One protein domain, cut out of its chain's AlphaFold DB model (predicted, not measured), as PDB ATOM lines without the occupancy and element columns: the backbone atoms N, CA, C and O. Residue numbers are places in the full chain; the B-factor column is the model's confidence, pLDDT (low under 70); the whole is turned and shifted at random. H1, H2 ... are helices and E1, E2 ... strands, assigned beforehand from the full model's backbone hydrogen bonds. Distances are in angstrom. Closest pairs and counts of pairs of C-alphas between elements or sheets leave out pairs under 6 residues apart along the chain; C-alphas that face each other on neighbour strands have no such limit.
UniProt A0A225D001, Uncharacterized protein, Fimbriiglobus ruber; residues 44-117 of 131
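Overview. This is residues 44 to 117 of the 131 residues of an uncharacterized protein of Fimbriiglobus ruber (UniProt A0A225D001). There is little regular structure here: a small three-stranded sheet sits in the middle of long loops, with short helix H2 packed on it and short H1 set off from it. The 74 printed residues run H1, E1, E2, E3, H2, a mixed class with only 23 residues in named elements. E1, E2, E3 form a meander, each strand the antiparallel neighbour of the one before. The whole is compact, radius of gyration of the C-alphas 12.1 A, spanning 34 by 32 by 22 A.

Along the chain. Find C-alpha 44 at (-58.062, 9.684, 128.133), where H1, residues 44 to 47, begins, 5.4 A long. E1, 49 to 55, runs 13.0 A; E2, 61 to 64, and E3, 80 to 83, each 10.0 A. H2, 84 to 87, runs 5.0 A to C-alpha 87 at (-62.378, 15.910, 124.089).

Arrangement. In hairpin E1 and E2, look at N 51 and O 62, 2.8 A; in hairpin E2 and E3, N 63 and O 82, 2.8 A. H2 is on the sheet, height 8.1 A; its closest C-alpha pair with E2 is Ala 63 and Ser 84, 5.3 A. H1 is apart from E2. Both helices are too short for an O i to N i+4 pair.

Size, cuts and confidence. The C-alphas of Ser 94 and Pro 114 are farthest apart, 35.8 A. The printed part has no cut; E2 to E3 is a long link. Residues 75 to 78 have pLDDT under 70.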
ATOM      1  N   LEU A  44     -57.632   8.283 128.181       94.44
ATOM      2  CA  LEU A  44     -58.062   9.684 128.133       94.44
ATOM      3  C   LEU A  44     -59.270   9.937 129.048       94.44
ATOM      4  O   LEU A  44     -59.224  10.853 129.859       94.44
ATOM      5  N   ALA A  45     -60.297   9.085 128.994       94.56
ATOM      6  CA  ALA A  45     -61.498   9.204 129.829       94.56
ATOM      7  C   ALA A  45     -61.211   9.186 131.345       94.56
ATOM      8  O   ALA A  45     -61.872   9.889 132.116       94.56
ATOM      9  N   ASP A  46     -60.198   8.431 131.768       94.75
ATOM     10  CA  ASP A  46     -59.862   8.249 133.180       94.75
ATOM     11  C   ASP A  46     -59.004   9.393 133.726       94.75
ATOM     12  O   ASP A  46     -59.025   9.659 134.928       94.75
ATOM     13  N   ARG A  47     -58.243  10.084 132.865       95.38
ATOM     14  CA  ARG A  47     -57.399  11.214 133.285       95.38
ATOM     15  C   ARG A  47     -58.092  12.569 133.235       95.38
ATOM     16  O   ARG A  47     -57.594  13.493 133.870       95.38
ATOM     17  N   LEU A  48     -59.200  12.706 132.498       95.25
ATOM     18  CA  LEU A  48     -59.947  13.964 132.459       95.25
ATOM     19  C   LEU A  48     -60.382  14.379 133.863       95.25
ATOM     20  O   LEU A  48     -60.878  13.562 134.641       95.25
ATOM     21  N   VAL A  49     -60.241  15.671 134.143       95.31
ATOM     22  CA  VAL A  49     -60.787  16.314 135.337       95.31
ATOM     23  C   VAL A  49     -62.071  17.022 134.935       95.31
ATOM     24  O   VAL A  49     -62.053  17.910 134.081       95.31
ATOM     25  N   TYR A  50     -63.186  16.631 135.547       96.31
ATOM     26  CA  TYR A  50     -64.497  17.193 135.233       96.31
ATOM     27  C   TYR A  50     -64.820  18.405 136.106       96.31
ATOM     28  O   TYR A  50     -64.335  18.552 137.230       96.31
ATOM     29  N   ALA A  51     -65.682  19.274 135.589       96.31
ATOM     30  CA  ALA A  51     -66.319  20.317 136.366       96.31
ATOM     31  C   ALA A  51     -67.317  19.689 137.348       96.31
ATOM     32  O   ALA A  51     -67.982  18.700 137.037       96.31
ATOM     33  N   ALA A  52     -67.462  20.293 138.520       96.44
ATOM     34  CA  ALA A  52     -68.383  19.841 139.553       96.44
ATOM     35  C   ALA A  52     -69.852  20.002 139.130       96.44
ATOM     36  O   ALA A  52     -70.676  19.121 139.364       96.44
ATOM     37  N   HIS A  53     -70.173  21.122 138.473       95.81
ATOM     38  CA  HIS A  53     -71.555  21.497 138.147       95.81
ATOM     39  C   HIS A  53     -71.755  21.928 136.691       95.81
ATOM     40  O   HIS A  53     -72.853  21.790 136.154       95.81
ATOM     41  N   SER A  54     -70.713  22.447 136.042       96.12
ATOM     42  CA  SER A  54     -70.836  23.055 134.721       96.12
ATOM     43  C   SER A  54     -70.916  22.000 133.624       96.12
ATOM     44  O   SER A  54     -70.026  21.161 133.472       96.12
ATOM     45  N   ARG A  55     -71.988  22.064 132.835       96.56
ATOM     46  CA  ARG A  55     -72.239  21.179 131.696       96.56
ATOM     47  C   ARG A  55     -72.245  21.968 130.394       96.56
ATOM     48  O   ARG A  55     -72.574  23.152 130.363       96.56
ATOM     49  N   CYS A  56     -71.900  21.284 129.316       96.31
ATOM     50  CA  CYS A  56     -72.170  21.722 127.961       96.31
ATOM     51  C   CYS A  56     -73.686  21.698 127.694       96.31
ATOM     52  O   CYS A  56     -74.422  20.910 128.289       96.31
ATOM     53  N   SER A  57     -74.151  22.513 126.749       95.62
ATOM     54  CA  SER A  57     -75.522  22.490 126.209       95.62
ATOM     55  C   SER A  57     -75.965  21.116 125.688       95.62
ATOM     56  O   SER A  57     -77.158  20.835 125.661       95.62
ATOM     57  N   CYS A  58     -75.028  20.240 125.307       95.31
ATOM     58  CA  CYS A  58     -75.319  18.855 124.921       95.31
ATOM     59  C   CYS A  58     -75.561  17.911 126.117       95.31
ATOM     60  O   CYS A  58     -75.819  16.728 125.925       95.31
ATOM     61  N   GLY A  59     -75.438  18.405 127.354       95.56
ATOM     62  CA  GLY A  59     -75.599  17.637 128.591       95.56
ATOM     63  C   GLY A  59     -74.310  17.001 129.121       95.56
ATOM     64  O   GLY A  59     -74.236  16.684 130.313       95.56
ATOM     65  N   ALA A  60     -73.271  16.864 128.290       96.44
ATOM     66  CA  ALA A  60     -71.958  16.394 128.727       96.44
ATOM     67  C   ALA A  60     -71.325  17.354 129.749       96.44
ATOM     68  O   ALA A  60     -71.586  18.558 129.732       96.44
ATOM     69  N   GLY A  61     -70.487  16.834 130.642       96.31
ATOM     70  CA  GLY A  61     -69.723  17.662 131.572       96.31
ATOM     71  C   GLY A  61     -68.695  18.534 130.857       96.31
ATOM     72  O   GLY A  61     -68.189  18.166 129.795       96.31
ATOM     73  N   LEU A  62     -68.368  19.689 131.437       96.31
ATOM     74  CA  LEU A  62     -67.129  20.369 131.070       96.31
ATOM     75  C   LEU A  62     -65.952  19.632 131.710       96.31
ATOM     76  O   LEU A  62     -66.056  19.166 132.843       96.31
ATOM     77  N   ALA A  63     -64.841  19.520 130.995       96.00
ATOM     78  CA  ALA A  63     -63.641  18.858 131.479       96.00
ATOM     79  C   ALA A  63     -62.378  19.497 130.897       96.00
ATOM     80  O   ALA A  63     -62.438  20.257 129.929       96.00
ATOM     81  N   TYR A  64     -61.233  19.159 131.479       94.81
ATOM     82  CA  TYR A  64     -59.921  19.415 130.897       94.81
ATOM     83  C   TYR A  64     -59.017  18.192 131.068       94.81
ATOM     84  O   TYR A  64     -59.232  17.355 131.949       94.81
ATOM     85  N   ASP A  65     -57.998  18.090 130.219       93.94
ATOM     86  CA  ASP A  65     -56.978  17.049 130.310       93.94
ATOM     87  C   ASP A  65     -55.748  17.589 131.060       93.94
ATOM     88  O   ASP A  65     -55.053  18.455 130.525       93.94
ATOM     89  N   PRO A  66     -55.444  17.110 132.281       91.88
ATOM     90  CA  PRO A  66     -54.289  17.577 133.047       91.88
ATOM     91  C   PRO A  66     -52.943  17.215 132.403       91.88
ATOM     92  O   PRO A  66     -51.931  17.789 132.787       91.88
ATOM     93  N   ALA A  67     -52.913  16.272 131.453       91.00
ATOM     94  CA  ALA A  67     -51.715  15.916 130.693       91.00
ATOM     95  C   ALA A  67     -51.588  16.689 129.368       91.00
ATOM     96  O   ALA A  67     -50.643  16.448 128.611       91.00
ATOM     97  N   HIS A  68     -52.543  17.570 129.052       87.00
ATOM     98  CA  HIS A  68     -52.454  18.425 127.879       87.00
ATOM     99  C   HIS A  68     -51.585  19.642 128.194       87.00
ATOM    100  O   HIS A  68     -51.993  20.531 128.940       87.00
ATOM    101  N   ASP A  69     -50.389  19.654 127.611       77.81
ATOM    102  CA  ASP A  69     -49.491  20.801 127.650       77.81
ATOM    103  C   ASP A  69     -49.835  21.754 126.504       77.81
ATOM    104  O   ASP A  69     -49.859  21.364 125.331       77.81
ATOM    105  N   ASP A  70     -50.120  22.999 126.862       76.12
ATOM    106  CA  ASP A  70     -50.255  24.089 125.914       76.12
ATOM    107  C   ASP A  70     -48.972  24.926 125.988       76.12
ATOM    108  O   ASP A  70     -48.787  25.672 126.956       76.12
ATOM    109  N   PRO A  71     -48.090  24.851 124.973       72.88
ATOM    110  CA  PRO A  71     -46.820  25.571 124.983       72.88
ATOM    111  C   PRO A  71     -47.002  27.095 124.943       72.88
ATOM    112  O   PRO A  71     -46.040  27.831 125.148       72.88
ATOM    113  N   THR A  72     -48.217  27.583 124.668       74.94
ATOM    114  CA  THR A  72     -48.555  29.012 124.716       74.94
ATOM    115  C   THR A  72     -49.016  29.468 126.103       74.94
ATOM    116  O   THR A  72     -49.118  30.670 126.354       74.94
ATOM    117  N   SER A  73     -49.258  28.531 127.026       71.75
ATOM    118  CA  SER A  73     -49.630  28.815 128.408       71.75
ATOM    119  C   SER A  73     -48.414  29.257 129.224       71.75
ATOM    120  O   SER A  73     -47.450  28.498 129.327       71.75
ATOM    121  N   PRO A  74     -48.462  30.405 129.924       73.94
ATOM    122  CA  PRO A  74     -47.393  30.801 130.845       73.94
ATOM    123  C   PRO A  74     -47.252  29.852 132.046       73.94
ATOM    124  O   PRO A  74     -46.281  29.943 132.794       73.94
ATOM    125  N   HIS A  75     -48.222  28.956 132.253       68.75
ATOM    126  CA  HIS A  75     -48.253  28.016 133.369       68.75
ATOM    127  C   HIS A  75     -47.980  26.561 132.966       68.75
ATOM    128  O   HIS A  75     -48.052  25.710 133.848       68.75
ATOM    129  N   HIS A  76     -47.680  26.267 131.688       65.62
ATOM    130  CA  HIS A  76     -47.418  24.899 131.195       65.62
ATOM    131  C   HIS A  76     -48.449  23.875 131.703       65.62
ATOM    132  O   HIS A  76     -48.122  22.830 132.262       65.62
ATOM    133  N   GLY A  77     -49.727  24.244 131.609       66.38
ATOM    134  CA  GLY A  77     -50.840  23.479 132.153       66.38
ATOM    135  C   GLY A  77     -52.102  23.661 131.314       66.38
ATOM    136  O   GLY A  77     -52.113  24.495 130.404       66.38
ATOM    137  N   PRO A  78     -53.171  22.907 131.618       67.19
ATOM    138  CA  PRO A  78     -54.406  22.920 130.844       67.19
ATOM    139  C   PRO A  78     -54.979  24.335 130.749       67.19
ATOM    140  O   PRO A  78     -55.177  25.009 131.758       67.19
ATOM    141  N   THR A  79     -55.241  24.796 129.527       75.12
ATOM    142  CA  THR A  79     -55.604  26.198 129.267       75.12
ATOM    143  C   THR A  79     -57.096  26.451 129.173       75.12
ATOM    144  O   THR A  79     -57.523  27.608 129.262       75.12
ATOM    145  N   PHE A  80     -57.909  25.402 129.049       90.88
ATOM    146  CA  PHE A  80     -59.340  25.569 128.857       90.88
ATOM    147  C   PHE A  80     -60.183  24.410 129.387       90.88
ATOM    148  O   PHE A  80     -59.789  23.246 129.353       90.88
ATOM    149  N   TRP A  81     -61.387  24.762 129.827       93.56
ATOM    150  CA  TRP A  81     -62.500  23.836 129.964       93.56
ATOM    151  C   TRP A  81     -63.143  23.640 128.592       93.56
ATOM    152  O   TRP A  81     -63.423  24.617 127.897       93.56
ATOM    153  N   ASP A  82     -63.405  22.398 128.205       94.88
ATOM    154  CA  ASP A  82     -64.121  22.062 126.971       94.88
ATOM    155  C   ASP A  82     -65.199  21.010 127.259       94.88
ATOM    156  O   ASP A  82     -65.219  20.371 128.314       94.88
ATOM    157  N   CYS A  83     -66.121  20.823 126.323       96.31
ATOM    158  CA  CYS A  83     -67.099  19.750 126.386       96.31
ATOM    159  C   CYS A  83     -66.384  18.390 126.419       96.31
ATOM    160  O   CYS A  83     -65.638  18.050 125.499       96.31
ATOM    161  N   SER A  84     -66.652  17.558 127.430       96.31
ATOM    162  CA  SER A  84     -65.997  16.250 127.548       96.31
ATOM    163  C   SER A  84     -66.272  15.347 126.343       96.31
ATOM    164  O   SER A  84     -65.411  14.566 125.959       96.31
ATOM    165  N   ALA A  85     -67.445  15.468 125.711       96.19
ATOM    166  CA  ALA A  85     -67.759  14.723 124.493       96.19
ATOM    167  C   ALA A  85     -66.897  15.171 123.300       96.19
ATOM    168  O   ALA A  85     -66.535  14.345 122.466       96.19
ATOM    169  N   ILE A  86     -66.518  16.456 123.227       95.88
ATOM    170  CA  ILE A  86     -65.571  16.944 122.212       95.88
ATOM    171  C   ILE A  86     -64.194  16.340 122.472       95.88
ATOM    172  O   ILE A  86     -63.614  15.753 121.561       95.88
ATOM    173  N   ILE A  87     -63.703  16.427 123.713       94.62
ATOM    174  CA  ILE A  87     -62.378  15.910 124.089       94.62
ATOM    175  C   ILE A  87     -62.273  14.403 123.812       94.62
ATOM    176  O   ILE A  87     -61.255  13.929 123.316       94.62
ATOM    177  N   LEU A  88     -63.341  13.651 124.086       95.12
ATOM    178  CA  LEU A  88     -63.408  12.204 123.866       95.12
ATOM    179  C   LEU A  88     -63.729  11.806 122.415       95.12
ATOM    180  O   LEU A  88     -63.770  10.616 122.118       95.12
ATOM    181  N   GLY A  89     -63.987  12.761 121.516       95.50
ATOM    182  CA  GLY A  89     -64.338  12.477 120.120       95.50
ATOM    183  C   GLY A  89     -65.731  11.864 119.917       95.50
ATOM    184  O   GLY A  89     -65.987  11.267 118.876       95.50
ATOM    185  N   THR A  90     -66.635  12.011 120.889       96.19
ATOM    186  CA  THR A  90     -68.012  11.473 120.881       96.19
ATOM    187  C   THR A  90     -69.086  12.554 120.703       96.19
ATOM    188  O   THR A  90     -70.278  12.270 120.776       96.19
ATOM    189  N   ALA A  91     -68.684  13.807 120.477       96.00
ATOM    190  CA  ALA A  91     -69.597  14.932 120.323       96.00
ATOM    191  C   ALA A  91     -70.511  14.798 119.095       96.00
ATOM    192  O   ALA A  91     -70.045  14.647 117.963       96.00
ATOM    193  N   ASP A  92     -71.817  14.967 119.315       95.56
ATOM    194  CA  ASP A  92     -72.786  15.139 118.235       95.56
ATOM    195  C   ASP A  92     -72.552  16.479 117.521       95.56
ATOM    196  O   ASP A  92     -72.649  17.547 118.126       95.56
ATOM    197  N   LYS A  93     -72.261  16.425 116.219       95.00
ATOM    198  CA  LYS A  93     -72.001  17.607 115.384       95.00
ATOM    199  C   LYS A  93     -73.257  18.440 115.106       95.00
ATOM    200  O   LYS A  93     -73.124  19.567 114.636       95.00
ATOM    201  N   SER A  94     -74.452  17.904 115.364       96.00
ATOM    202  CA  SER A  94     -75.726  18.605 115.168       96.00
ATOM    203  C   SER A  94     -76.043  19.604 116.289       96.00
ATOM    204  O   SER A  94     -76.813  20.545 116.086       96.00
ATOM    205  N   VAL A  95     -75.416  19.443 117.460       95.31
ATOM    206  CA  VAL A  95     -75.634  20.295 118.634       95.31
ATOM    207  C   VAL A  95     -74.580  21.396 118.692       95.31
ATOM    208  O   VAL A  95     -73.386  21.162 118.503       95.31
ATOM    209  N   LYS A  96     -75.001  22.623 119.019       96.38
ATOM    210  CA  LYS A  96     -74.069  23.711 119.333       96.38
ATOM    211  C   LYS A  96     -73.457  23.470 120.710       96.38
ATOM    212  O   LYS A  96     -74.124  23.721 121.710       96.38
ATOM    213  N   HIS A  97     -72.207  23.021 120.756       96.19
ATOM    214  CA  HIS A  97     -71.462  22.815 122.002       96.19
ATOM    215  C   HIS A  97     -70.944  24.126 122.597       96.19
ATOM    216  O   HIS A  97     -70.692  25.101 121.883       96.19
ATOM    217  N   THR A  98     -70.745  24.126 123.915       92.38
ATOM    218  CA  THR A  98     -69.937  25.134 124.604       92.38
ATOM    219  C   THR A  98     -68.508  25.040 124.076       92.38
ATOM    220  O   THR A  98     -67.914  23.968 124.112       92.38
ATOM    221  N   GLY A  99     -67.983  26.146 123.543       83.00
ATOM    222  CA  GLY A  99     -66.589  26.219 123.111       83.00
ATOM    223  C   GLY A  99     -65.618  26.258 124.293       83.00
ATOM    224  O   GLY A  99     -66.027  26.262 125.452       83.00
ATOM    225  N   ARG A 100     -64.321  26.348 123.986       91.50
ATOM    226  CA  ARG A 100     -63.251  26.437 124.987       91.50
ATOM    227  C   ARG A 100     -63.453  27.643 125.904       91.50
ATOM    228  O   ARG A 100     -63.395  28.785 125.446       91.50
ATOM    229  N   LEU A 101     -63.667  27.389 127.191       90.56
ATOM    230  CA  LEU A 101     -63.690  28.424 128.223       90.56
ATOM    231  C   LEU A 101     -62.295  28.536 128.845       90.56
ATOM    232  O   LEU A 101     -61.681  27.501 129.091       90.56
ATOM    233  N   PRO A 102     -61.791  29.741 129.151       87.44
ATOM    234  CA  PRO A 102     -60.504  29.900 129.821       87.44
ATOM    235  C   PRO A 102     -60.429  29.099 131.126       87.44
ATOM    236  O   PRO A 102     -61.401  29.033 131.875       87.44
ATOM    237  N   PHE A 103     -59.265  28.531 131.441       77.75
ATOM    238  CA  PHE A 103     -59.075  27.773 132.684       77.75
ATOM    239  C   PHE A 103     -59.332  28.617 133.944       77.75
ATOM    240  O   PHE A 103     -59.916  28.132 134.910       77.75
ATOM    241  N   ALA A 104     -58.976  29.907 133.907       75.69
ATOM    242  CA  ALA A 104     -59.174  30.873 134.993       75.69
ATOM    243  C   ALA A 104     -60.630  31.366 135.147       75.69
ATOM    244  O   ALA A 104     -60.876  32.462 135.650       75.69
ATOM    245  N   PHE A 105     -61.614  30.585 134.700       76.56
ATOM    246  CA  PHE A 105     -63.017  30.908 134.913       76.56
ATOM    247  C   PHE A 105     -63.412  30.509 136.339       76.56
ATOM    248  O   PHE A 105     -63.757  29.358 136.596       76.56
ATOM    249  N   TYR A 106     -63.334  31.460 137.278       75.94
ATOM    250  CA  TYR A 106     -63.540  31.243 138.723       75.94
ATOM    251  C   TYR A 106     -64.872  30.562 139.094       75.94
ATOM    252  O   TYR A 106     -65.007  30.026 140.193       75.94
ATOM    253  N   GLU A 107     -65.850  30.565 138.190       85.56
ATOM    254  CA  GLU A 107     -67.153  29.924 138.379       85.56
ATOM    255  C   GLU A 107     -67.126  28.404 138.137       85.56
ATOM    256  O   GLU A 107     -67.983  27.682 138.651       85.56
ATOM    257  N   VAL A 108     -66.147  27.886 137.385       88.50
ATOM    258  CA  VAL A 108     -66.036  26.453 137.087       88.50
ATOM    259  C   VAL A 108     -65.108  25.791 138.104       88.50
ATOM    260  O   VAL A 108     -63.884  25.880 138.032       88.50
ATOM    261  N   LYS A 109     -65.709  25.090 139.067       93.56
ATOM    262  CA  LYS A 109     -64.989  24.279 140.060       93.56
ATOM    263  C   LYS A 109     -64.690  22.892 139.509       93.56
ATOM    264  O   LYS A 109     -65.574  22.294 138.897       93.56
ATOM    265  N   SER A 110     -63.505  22.346 139.778       94.19
ATOM    266  CA  SER A 110     -63.219  20.938 139.472       94.19
ATOM    267  C   SER A 110     -63.852  19.989 140.495       94.19
ATOM    268  O   SER A 110     -64.006  20.333 141.667       94.19
ATOM    269  N   GLU A 111     -64.196  18.779 140.048       94.56
ATOM    270  CA  GLU A 111     -64.834  17.720 140.849       94.56
ATOM    271  C   GLU A 111     -64.023  17.313 142.094       94.56
ATOM    272  O   GLU A 111     -64.585  16.867 143.090       94.56
ATOM    273  N   GLY A 112     -62.699  17.501 142.065       92.56
ATOM    274  CA  GLY A 112     -61.805  17.184 143.181       92.56
ATOM    275  C   GLY A 112     -61.689  18.279 144.247       92.56
ATOM    276  O   GLY A 112     -61.009  18.073 145.251       92.56
ATOM    277  N   GLN A 113     -62.296  19.456 144.056       93.38
ATOM    278  CA  GLN A 113     -62.202  20.526 145.051       93.38
ATOM    279  C   GLN A 113     -63.073  20.214 146.277       93.38
ATOM    280  O   GLN A 113     -64.239  19.861 146.114       93.38
ATOM    281  N   PRO A 114     -62.598  20.468 147.514       95.12
ATOM    282  CA  PRO A 114     -63.421  20.295 148.716       95.12
ATOM    283  C   PRO A 114     -64.741  21.079 148.667       95.12
ATOM    284  O   PRO A 114     -65.774  20.611 149.136       95.12
ATOM    285  N   SER A 115     -64.729  22.258 148.032       93.62
ATOM    286  CA  SER A 115     -65.913  23.114 147.878       93.62
ATOM    287  C   SER A 115     -66.906  22.652 146.801       93.62
ATOM    288  O   SER A 115     -67.915  23.331 146.586       93.62
ATOM    289  N   ALA A 116     -66.617  21.545 146.107       93.44
ATOM    290  CA  ALA A 116     -67.541  20.874 145.195       93.44
ATOM    291  C   ALA A 116     -68.500  19.926 145.931       93.44
ATOM    292  O   ALA A 116     -69.463  19.465 145.330       93.44
ATOM    293  N   TYR A 117     -68.258  19.618 147.215       94.88
ATOM    294  CA  TYR A 117     -69.096  18.713 148.017       94.88
ATOM    295  C   TYR A 117     -69.354  17.352 147.338       94.88
ATOM    296  O   TYR A 117     -70.450  16.802 147.415       94.88
TER     297      TYR A 117